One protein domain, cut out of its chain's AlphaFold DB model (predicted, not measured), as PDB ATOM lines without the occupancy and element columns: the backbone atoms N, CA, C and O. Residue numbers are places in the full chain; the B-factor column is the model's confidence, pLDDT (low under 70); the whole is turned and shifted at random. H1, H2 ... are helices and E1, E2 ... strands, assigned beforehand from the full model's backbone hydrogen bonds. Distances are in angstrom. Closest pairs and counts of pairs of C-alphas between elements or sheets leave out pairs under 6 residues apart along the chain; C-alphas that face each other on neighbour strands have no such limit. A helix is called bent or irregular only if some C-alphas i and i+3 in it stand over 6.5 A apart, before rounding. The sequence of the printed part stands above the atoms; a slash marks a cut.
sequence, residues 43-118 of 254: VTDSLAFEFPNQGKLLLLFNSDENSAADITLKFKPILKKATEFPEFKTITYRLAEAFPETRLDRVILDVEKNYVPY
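What this domain is: This is residues 43 to 118 of the 254 residues of an uncharacterized protein of Cyclobacterium qasimii (UniProt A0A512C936). A small three-stranded sheet has two helices side by side over one face, and its other face is bare. The first two strands, E1 and E2, form a hairpin; H1 covers the E1 and E2 side of the sheet, and H2 covers E3. The 76 printed residues include three named strands and two named helices, in the order E1, E2, H1, E3, H2 along the chain. The sheet runs E1, E2, E3 and is mixed, and the class is mixed, helices and strands. The whole is compact, with a radius of gyration of the C-alphas of 11.8 A and spans of 32 by 21 by 19 A.

Where its parts are: E1, residues 45 to 50, begins at C-alpha 45 (145.801, 157.650, 141.067) and is 16.9 A long from first to last C-alpha. After a tight link, E2, residues 56 to 61, measures 16.1 A. H1, residues 68 to 79, measures 15.2 A and begins at C-alpha 68 (153.628, 157.175, 137.918); it is irregular, but only just: C-alphas 74 and 77 are 6.7 A apart. E3, residues 90 to 95, measures 16.1 A. H2, residues 104 to 115, measures 16.3 A and ends at C-alpha 115 (153.526, 136.449, 132.929).

How they stand to each other: E2 is the inner strand, with E1 and E3 as edge strands. E1 and E2 are antiparallel at 164 degrees, with N 47 and O 59 at 2.8 A, within hydrogen-bond range. E2 and E3 are parallel at 21 degrees, with N 58 and O 91 at 2.8 A. E2, H1 and E3 form a strand-helix-strand unit, two parallel neighbour strands with a helix between them in the chain, and its crossover is left-handed. With H1 and H2 on the same face of the sheet, there are two layers, helices over strands. H1 has a height over the sheet of 9.6 A; it lies over E2 and only just over E1, onto which 3 of its C-alphas fall. It runs slantwise to the strands, at 34 degrees to E2 on the local plane. The closest C-alphas of E1 and H1, those of Leu 47 and Ala 68, are 6.7 A apart. H2 lies over E3 at a height of 10.1 A and runs along the strands, at 15 degrees to E3 on the local plane. H1 and H2 touch, at a shallow tilt of 26 degrees, the same way; their closest C-alphas, those of Ile 78 and Glu 112, are 6.3 A apart. In H2 every O i to N i+4 pair is within hydrogen-bond range; in H1, 6 of 8 are.

The domain as a whole: The two C-alphas farthest apart are those of Asp 64 and Tyr 118, at 34.7 A. The printed part has no cut, and no link is long. The mean pLDDT of the printed part is 89.5, and no printed residue is under 70.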
ATOM      1  N   VAL A  43     143.505 155.080 147.364       90.44
ATOM      2  CA  VAL A  43     143.872 155.134 145.948       90.44
ATOM      3  C   VAL A  43     143.587 156.545 145.446       90.44
ATOM      4  O   VAL A  43     142.428 156.958 145.390       90.44
ATOM      5  N   THR A  44     144.633 157.278 145.079       90.62
ATOM      6  CA  THR A  44     144.509 158.642 144.542       90.62
ATOM      7  C   THR A  44     144.776 158.700 143.043       90.62
ATOM      8  O   THR A  44     144.297 159.619 142.384       90.62
ATOM      9  N   ASP A  45     145.475 157.708 142.488       91.56
ATOM     10  CA  ASP A  45     145.801 157.650 141.067       91.56
ATOM     11  C   ASP A  45     145.840 156.199 140.544       91.56
ATOM     12  O   ASP A  45     145.806 155.218 141.299       91.56
ATOM     13  N   SER A  46     145.880 156.053 139.220       92.25
ATOM     14  CA  SER A  46     145.953 154.763 138.542       92.25
ATOM     15  C   SER A  46     146.825 154.811 137.291       92.25
ATOM     16  O   SER A  46     146.873 155.806 136.571       92.25
ATOM     17  N   LEU A  47     147.499 153.702 136.996       94.69
ATOM     18  CA  LEU A  47     148.349 153.558 135.820       94.69
ATOM     19  C   LEU A  47     148.012 152.265 135.085       94.69
ATOM     20  O   LEU A  47     148.084 151.179 135.657       94.69
ATOM     21  N   ALA A  48     147.675 152.384 133.803       93.88
ATOM     22  CA  ALA A  48     147.369 151.249 132.945       93.88
ATOM     23  C   ALA A  48     148.508 150.975 131.954       93.88
ATOM     24  O   ALA A  48     149.004 151.884 131.286       93.88
ATOM     25  N   PHE A  49     148.877 149.704 131.812       93.31
ATOM     26  CA  PHE A  49     149.757 149.213 130.758       93.31
ATOM     27  C   PHE A  49     148.969 148.314 129.816       93.31
ATOM     28  O   PHE A  49     148.397 147.311 130.241       93.31
ATOM     29  N   GLU A  50     148.955 148.665 128.535       92.31
ATOM     30  CA  GLU A  50     148.261 147.896 127.506       92.31
ATOM     31  C   GLU A  50     149.229 146.962 126.779       92.31
ATOM     32  O   GLU A  50     150.350 147.346 126.429       92.31
ATOM     33  N   PHE A  51     148.787 145.729 126.546       89.81
ATOM     34  CA  PHE A  51     149.546 144.703 125.843       89.81
ATOM     35  C   PHE A  51     149.040 144.518 124.403       89.81
ATOM     36  O   PHE A  51     147.865 144.767 124.120       89.81
ATOM     37  N   PRO A  52     149.886 144.023 123.476       87.94
ATOM     38  CA  PRO A  52     149.493 143.796 122.080       87.94
ATOM     39  C   PRO A  52     148.301 142.845 121.898       87.94
ATOM     40  O   PRO A  52     147.562 142.960 120.927       87.94
ATOM     41  N   ASN A  53     148.098 141.923 122.839       86.31
ATOM     42  CA  ASN A  53     146.992 140.963 122.856       86.31
ATOM     43  C   ASN A  53     145.716 141.506 123.530       86.31
ATOM     44  O   ASN A  53     144.874 140.738 123.995       86.31
ATOM     45  N   GLN A  54     145.593 142.833 123.631       87.81
ATOM     46  CA  GLN A  54     144.478 143.541 124.270       87.81
ATOM     47  C   GLN A  54     144.306 143.264 125.772       87.81
ATOM     48  O   GLN A  54     143.331 143.717 126.371       87.81
ATOM     49  N   GLY A  55     145.248 142.555 126.403       88.62
ATOM     50  CA  GLY A  55     145.346 142.487 127.854       88.62
ATOM     51  C   GLY A  55     145.758 143.839 128.442       88.62
ATOM     52  O   GLY A  55     146.408 144.654 127.777       88.62
ATOM     53  N   LYS A  56     145.388 144.087 129.698       92.94
ATOM     54  CA  LYS A  56     145.734 145.315 130.423       92.94
ATOM     55  C   LYS A  56     146.204 144.998 131.841       92.94
ATOM     56  O   LYS A  56     145.594 144.192 132.532       92.94
ATOM     57  N   LEU A  57     147.268 145.651 132.294       94.06
ATOM     58  CA  LEU A  57     147.669 145.669 133.702       94.06
ATOM     59  C   LEU A  57     147.307 147.035 134.282       94.06
ATOM     60  O   LEU A  57     147.854 148.041 133.839       94.06
ATOM     61  N   LEU A  58     146.398 147.065 135.251       95.06
ATOM     62  CA  LEU A  58     145.981 148.268 135.964       95.06
ATOM     63  C   LEU A  58     146.620 148.283 137.353       95.06
ATOM     64  O   LEU A  58     146.466 147.347 138.133       95.06
ATOM     65  N   LEU A  59     147.340 149.349 137.671       94.94
ATOM     66  CA  LEU A  59     147.924 149.568 138.988       94.94
ATOM     67  C   LEU A  59     147.197 150.728 139.659       94.94
ATOM     68  O   LEU A  59     147.141 151.818 139.100       94.94
ATOM     69  N   LEU A  60     146.652 150.484 140.844       93.94
ATOM     70  CA  LEU A  60     146.004 151.480 141.695       93.94
ATOM     71  C   LEU A  60     146.984 151.883 142.794       93.94
ATOM     72  O   LEU A  60     147.514 151.000 143.467       93.94
ATOM     73  N   PHE A  61     147.249 153.172 142.987       93.44
ATOM     74  CA  PHE A  61     148.257 153.612 143.955       93.44
ATOM     75  C   PHE A  61     147.919 154.964 144.583       93.44
ATOM     76  O   PHE A  61     147.101 155.730 144.072       93.44
ATOM     77  N   ASN A  62     148.565 155.250 145.713       93.12
ATOM     78  CA  ASN A  62     148.583 156.589 146.279       93.12
ATOM     79  C   ASN A  62     149.752 157.387 145.671       93.12
ATOM     80  O   ASN A  62     150.914 157.004 145.824       93.12
ATOM     81  N   SER A  63     149.438 158.481 144.976       90.88
ATOM     82  CA  SER A  63     150.397 159.396 144.345       90.88
ATOM     83  C   SER A  63     151.373 160.063 145.323       90.88
ATOM     84  O   SER A  63     152.473 160.432 144.908       90.88
ATOM     85  N   ASP A  64     151.026 160.143 146.613       89.56
ATOM     86  CA  ASP A  64     151.929 160.633 147.661       89.56
ATOM     87  C   ASP A  64     153.050 159.626 147.987       89.56
ATOM     88  O   ASP A  64     154.149 160.023 148.376       89.56
ATOM     89  N   GLU A  65     152.800 158.322 147.813       88.38
ATOM     90  CA  GLU A  65     153.791 157.263 148.065       88.38
ATOM     91  C   GLU A  65     154.569 156.864 146.813       88.38
ATOM     92  O   GLU A  65     155.756 156.539 146.883       88.38
ATOM     93  N   ASN A  66     153.894 156.832 145.664       89.25
ATOM     94  CA  ASN A  66     154.455 156.319 144.424       89.25
ATOM     95  C   ASN A  66     154.175 157.275 143.269       89.25
ATOM     96  O   ASN A  66     153.030 157.631 143.007       89.25
ATOM     97  N   SER A  67     155.211 157.617 142.504       92.50
ATOM     98  CA  SER A  67     155.034 158.389 141.277       92.50
ATOM     99  C   SER A  67     154.766 157.473 140.077       92.50
ATOM    100  O   SER A  67     155.386 156.416 139.917       92.50
ATOM    101  N   ALA A  68     153.889 157.902 139.164       91.69
ATOM    102  CA  ALA A  68     153.628 157.175 137.918       91.69
ATOM    103  C   ALA A  68     154.907 156.966 137.080       91.69
ATOM    104  O   ALA A  68     155.055 155.949 136.393       91.69
ATOM    105  N   ALA A  69     155.853 157.909 137.152       91.69
ATOM    106  CA  ALA A  69     157.139 157.825 136.469       91.69
ATOM    107  C   ALA A  69     158.011 156.689 137.028       91.69
ATOM    108  O   ALA A  69     158.541 155.892 136.247       91.69
ATOM    109  N   ASP A  70     158.101 156.562 138.354       91.44
ATOM    110  CA  ASP A  70     158.885 155.511 139.013       91.44
ATOM    111  C   ASP A  70     158.284 154.126 138.775       91.44
ATOM    112  O   ASP A  70     159.003 153.180 138.431       91.44
ATOM    113  N   ILE A  71     156.954 154.012 138.875       92.62
ATOM    114  CA  ILE A  71     156.225 152.779 138.553       92.62
ATOM    115  C   ILE A  71     156.507 152.387 137.096       92.62
ATOM    116  O   ILE A  71     156.902 151.252 136.819       92.62
ATOM    117  N   THR A  72     156.384 153.328 136.157       93.06
ATOM    118  CA  THR A  72     156.662 153.080 134.734       93.06
ATOM    119  C   THR A  72     158.095 152.613 134.509       93.06
ATOM    120  O   THR A  72     158.317 151.643 133.780       93.06
ATOM    121  N   LEU A  73     159.075 153.274 135.129       93.38
ATOM    122  CA  LEU A  73     160.491 152.938 134.990       93.38
ATOM    123  C   LEU A  73     160.776 151.501 135.444       93.38
ATOM    124  O   LEU A  73     161.508 150.778 134.764       93.38
ATOM    125  N   LYS A  74     160.169 151.072 136.557       91.44
ATOM    126  CA  LYS A  74     160.363 149.732 137.124       91.44
ATOM    127  C   LYS A  74     159.590 148.639 136.380       91.44
ATOM    128  O   LYS A  74     160.152 147.571 136.144       91.44
ATOM    129  N   PHE A  75     158.342 148.883 135.968       92.56
ATOM    130  CA  PHE A  75     157.508 147.868 135.307       92.56
ATOM    131  C   PHE A  75     157.841 147.668 133.827       92.56
ATOM    132  O   PHE A  75     157.851 146.535 133.343       92.56
ATOM    133  N   LYS A  76     158.151 148.735 133.081       90.50
ATOM    134  CA  LYS A  76     158.324 148.674 131.616       90.50
ATOM    135  C   LYS A  76     159.327 147.606 131.137       90.50
ATOM    136  O   LYS A  76     159.028 146.945 130.142       90.50
ATOM    137  N   PRO A  77     160.483 147.374 131.793       90.19
ATOM    138  CA  PRO A  77     161.396 146.293 131.415       90.19
ATOM    139  C   PRO A  77     160.806 144.885 131.573       90.19
ATOM    140  O   PRO A  77     161.133 144.003 130.780       90.19
ATOM    141  N   ILE A  78     159.957 144.672 132.580       89.50
ATOM    142  CA  ILE A  78     159.336 143.376 132.886       89.50
ATOM    143  C   ILE A  78     158.182 143.121 131.924       89.50
ATOM    144  O   ILE A  78     158.113 142.059 131.313       89.50
ATOM    145  N   LEU A  79     157.326 144.124 131.717       90.25
ATOM    146  CA  LEU A  79     156.163 144.015 130.835       90.25
ATOM    147  C   LEU A  79     156.568 143.756 129.381       90.25
ATOM    148  O   LEU A  79     155.918 142.979 128.695       90.25
ATOM    149  N   LYS A  80     157.706 144.307 128.931       88.31
ATOM    150  CA  LYS A  80     158.295 143.970 127.620       88.31
ATOM    151  C   LYS A  80     158.614 142.483 127.454       88.31
ATOM    152  O   LYS A  80     158.665 142.004 126.328       88.31
ATOM    153  N   LYS A  81     158.887 141.780 128.554       86.81
ATOM    154  CA  LYS A  81     159.180 140.344 128.563       86.81
ATOM    155  C   LYS A  81     157.939 139.501 128.856       86.81
ATOM    156  O   LYS A  81     158.006 138.295 128.686       86.81
ATOM    157  N   ALA A  82     156.837 140.094 129.313       87.06
ATOM    158  CA  ALA A  82     155.655 139.379 129.781       87.06
ATOM    159  C   ALA A  82     154.763 138.899 128.620       87.06
ATOM    160  O   ALA A  82     153.692 139.446 128.375       87.06
ATOM    161  N   THR A  83     155.220 137.894 127.871       83.69
ATOM    162  CA  THR A  83     154.506 137.371 126.693       83.69
ATOM    163  C   THR A  83     153.339 136.444 127.033       83.69
ATOM    164  O   THR A  83     152.526 136.175 126.158       83.69
ATOM    165  N   GLU A  84     153.242 135.949 128.270       85.38
ATOM    166  CA  GLU A  84     152.166 135.049 128.729       85.38
ATOM    167  C   GLU A  84     151.012 135.807 129.409       85.38
ATOM    168  O   GLU A  84     150.206 135.221 130.133       85.38
ATOM    169  N   PHE A  85     150.933 137.129 129.228       88.81
ATOM    170  CA  PHE A  85     149.841 137.922 129.788       88.81
ATOM    171  C   PHE A  85     148.498 137.491 129.170       88.81
ATOM    172  O   PHE A  85     148.441 137.306 127.953       88.81
ATOM    173  N   PRO A  86     147.410 137.322 129.943       86.50
ATOM    174  CA  PRO A  86     146.152 136.828 129.393       86.50
ATOM    175  C   PRO A  86     145.527 137.808 128.395       86.50
ATOM    176  O   PRO A  86     145.447 139.011 128.642       86.50
ATOM    177  N   GLU A  87     145.044 137.269 127.279       88.38
ATOM    178  CA  GLU A  87     144.396 138.052 126.228       88.38
ATOM    179  C   GLU A  87     143.050 138.611 126.705       88.38
ATOM    180  O   GLU A  87     142.304 137.932 127.415       88.38
ATOM    181  N   PHE A  88     142.734 139.846 126.299       87.50
ATOM    182  CA  PHE A  88     141.463 140.532 126.589       87.50
ATOM    183  C   PHE A  88     141.084 140.632 128.080       87.50
ATOM    184  O   PHE A  88     139.923 140.883 128.409       87.50
ATOM    185  N   LYS A  89     142.036 140.435 129.002       89.06
ATOM    186  CA  LYS A  89     141.809 140.551 130.447       89.06
ATOM    187  C   LYS A  89     142.514 141.765 131.024       89.06
ATOM    188  O   LYS A  89     143.666 142.039 130.690       89.06
ATOM    189  N   THR A  90     141.837 142.438 131.951       90.50
ATOM    190  CA  THR A  90     142.447 143.474 132.784       90.50
ATOM    191  C   THR A  90     142.777 142.882 134.147       90.50
ATOM    192  O   THR A  90     141.878 142.461 134.873       90.50
ATOM    193  N   ILE A  91     144.059 142.857 134.494       92.12
ATOM    194  CA  ILE A  91     144.543 142.434 135.808       92.12
ATOM    195  C   ILE A  91     144.818 143.677 136.637       92.12
ATOM    196  O   ILE A  91     145.551 144.554 136.177       92.12
ATOM    197  N   THR A  92     144.255 143.743 137.841       93.81
ATOM    198  CA  THR A  92     144.393 144.908 138.718       93.81
ATOM    199  C   THR A  92     145.191 144.566 139.964       93.81
ATOM    200  O   THR A  92     144.866 143.617 140.672       93.81
ATOM    201  N   TYR A  93     146.200 145.377 140.266       93.88
ATOM    202  CA  TYR A  93     146.921 145.339 141.537       93.88
ATOM    203  C   TYR A  93     146.794 146.672 142.256       93.88
ATOM    204  O   TYR A  93     146.767 147.731 141.625       93.88
ATOM    205  N   ARG A  94     146.787 146.621 143.586       92.56
ATOM    206  CA  ARG A  94     146.918 147.806 144.429       92.56
ATOM    207  C   ARG A  94     148.322 147.915 145.002       92.56
ATOM    208  O   ARG A  94     148.890 146.916 145.438       92.56
ATOM    209  N   LEU A  95     148.855 149.131 145.014       92.88
ATOM    210  CA  LEU A  95     150.157 149.458 145.569       92.88
ATOM    211  C   LEU A  95     149.999 150.254 146.864       92.88
ATOM    212  O   LEU A  95     149.355 151.300 146.873       92.88
ATOM    213  N   ALA A  96     150.613 149.746 147.927       91.62
ATOM    214  CA  ALA A  96     150.783 150.433 149.204       91.62
ATOM    215  C   ALA A  96     152.034 149.862 149.882       91.62
ATOM    216  O   ALA A  96     152.172 148.639 150.001       91.62
ATOM    217  N   GLU A  97     152.964 150.717 150.303       88.94
ATOM    218  CA  GLU A  97     154.272 150.256 150.803       88.94
ATOM    219  C   GLU A  97     154.204 149.691 152.234       88.94
ATOM    220  O   GLU A  97     155.039 148.872 152.644       88.94
ATOM    221  N   ALA A  98     153.166 150.063 152.983       87.94
ATOM    222  CA  ALA A  98     152.930 149.590 154.342       87.94
ATOM    223  C   ALA A  98     152.714 148.065 154.423       87.94
ATOM    224  O   ALA A  98     153.175 147.442 155.384       87.94
ATOM    225  N   PHE A  99     152.106 147.441 153.403       88.56
ATOM    226  CA  PHE A  99     151.732 146.020 153.438       88.56
ATOM    227  C   PHE A  99     152.596 145.162 152.500       88.56
ATOM    228  O   PHE A  99     152.725 145.476 151.316       88.56
ATOM    229  N   PRO A 100     153.192 144.053 152.980       85.25
ATOM    230  CA  PRO A 100     154.107 143.229 152.186       85.25
ATOM    231  C   PRO A 100     153.549 142.731 150.847       85.25
ATOM    232  O   PRO A 100     154.303 142.625 149.881       85.25
ATOM    233  N   GLU A 101     152.258 142.411 150.793       85.50
ATOM    234  CA  GLU A 101     151.546 141.883 149.627       85.50
ATOM    235  C   GLU A 101     151.279 142.950 148.553       85.50
ATOM    236  O   GLU A 101     151.149 142.619 147.373       85.50
ATOM    237  N   THR A 102     151.232 144.226 148.941       89.56
ATOM    238  CA  THR A 102     150.934 145.364 148.057       89.56
ATOM    239  C   THR A 102     152.156 146.209 147.720       89.56
ATOM    240  O   THR A 102     152.054 147.137 146.925       89.56
ATOM    241  N   ARG A 103     153.332 145.898 148.274       91.19
ATOM    242  CA  ARG A 103     154.580 146.605 147.951       91.19
ATOM    243  C   ARG A 103     154.906 146.542 146.466       91.19
ATOM    244  O   ARG A 103     154.783 145.486 145.840       91.19
ATOM    245  N   LEU A 104     155.447 147.632 145.930       90.06
ATOM    246  CA  LEU A 104     155.819 147.749 144.521       90.06
ATOM    247  C   LEU A 104     156.731 146.605 144.057       90.06
ATOM    248  O   LEU A 104     156.456 145.949 143.053       90.06
ATOM    249  N   ASP A 105     157.775 146.308 144.829       86.81
ATOM    250  CA  ASP A 105     158.716 145.232 144.505       86.81
ATOM    251  C   ASP A 105     158.049 143.846 144.545       86.81
ATOM    252  O   ASP A 105     158.422 142.952 143.782       86.81
ATOM    253  N   ARG A 106     157.040 143.653 145.404       85.44
ATOM    254  CA  ARG A 106     156.286 142.397 145.495       85.44
ATOM    255  C   ARG A 106     155.398 142.195 144.274       85.44
ATOM    256  O   ARG A 106     155.421 141.111 143.697       85.44
ATOM    257  N   VAL A 107     154.658 143.226 143.875       90.69
ATOM    258  CA  VAL A 107     153.775 143.174 142.700       90.69
ATOM    259  C   VAL A 107     154.586 142.986 141.420       90.69
ATOM    260  O   VAL A 107     154.232 142.162 140.581       90.69
ATOM    261  N   ILE A 108     155.729 143.669 141.298       90.62
ATOM    262  CA  ILE A 108     156.708 143.446 140.224       90.62
ATOM    263  C   ILE A 108     157.101 141.971 140.135       90.62
ATOM    264  O   ILE A 108     157.062 141.385 139.052       90.62
ATOM    265  N   LEU A 109     157.465 141.372 141.271       83.56
ATOM    266  CA  LEU A 109     157.853 139.968 141.326       83.56
ATOM    267  C   LEU A 109     156.698 139.048 140.935       83.56
ATOM    268  O   LEU A 109     156.931 138.092 140.206       83.56
ATOM    269  N   ASP A 110     155.471 139.314 141.380       87.38
ATOM    270  CA  ASP A 110     154.317 138.488 141.014       87.38
ATOM    271  C   ASP A 110     153.993 138.581 139.517       87.38
ATOM    272  O   ASP A 110     153.771 137.550 138.881       87.38
ATOM    273  N   VAL A 111     154.078 139.772 138.915       89.00
ATOM    274  CA  VAL A 111     153.928 139.950 137.461       89.00
ATOM    275  C   VAL A 111     155.030 139.207 136.701       89.00
ATOM    276  O   VAL A 111     154.747 138.443 135.775       89.00
ATOM    277  N   GLU A 112     156.290 139.358 137.115       86.50
ATOM    278  CA  GLU A 112     157.416 138.624 136.525       86.50
ATOM    279  C   GLU A 112     157.267 137.108 136.701       86.50
ATOM    280  O   GLU A 112     157.663 136.345 135.826       86.50
ATOM    281  N   LYS A 113     156.669 136.646 137.800       80.94
ATOM    282  CA  LYS A 113     156.489 135.231 138.161       80.94
ATOM    283  C   LYS A 113     155.187 134.613 137.653       80.94
ATOM    284  O   LYS A 113     155.032 133.398 137.771       80.94
ATOM    285  N   ASN A 114     154.287 135.377 137.054       85.31
ATOM    286  CA  ASN A 114     153.121 134.804 136.386       85.31
ATOM    287  C   ASN A 114     153.168 134.988 134.865       85.31
ATOM    288  O   ASN A 114     152.795 134.059 134.162       85.31
ATOM    289  N   TYR A 115     153.723 136.090 134.345       87.19
ATOM    290  CA  TYR A 115     153.526 136.449 132.929       87.19
ATOM    291  C   TYR A 115     154.798 136.510 132.072       87.19
ATOM    292  O   TYR A 115     154.705 136.536 130.847       87.19
ATOM    293  N   VAL A 116     155.993 136.536 132.675       85.19
ATOM    294  CA  VAL A 116     157.254 136.402 131.917       85.19
ATOM    295  C   VAL A 116     157.530 134.918 131.646       85.19
ATOM    296  O   VAL A 116     157.549 134.146 132.606       85.19
ATOM    297  N   PRO A 117     157.764 134.500 130.389       76.50
ATOM    298  CA  PRO A 117     158.009 133.103 130.064       76.50
ATOM    299  C   PRO A 117     159.254 132.600 130.796       76.50
ATOM    300  O   PRO A 117     160.315 133.235 130.795       76.50
ATOM    301  N   TYR A 118     159.108 131.447 131.439       72.50
ATOM    302  CA  TYR A 118     160.187 130.753 132.128       72.50
ATOM    303  C   TYR A 118     160.634 129.571 131.271       72.50
ATOM    304  O   TYR A 118     159.817 128.757 130.857       72.50
TER     305      TYR A 118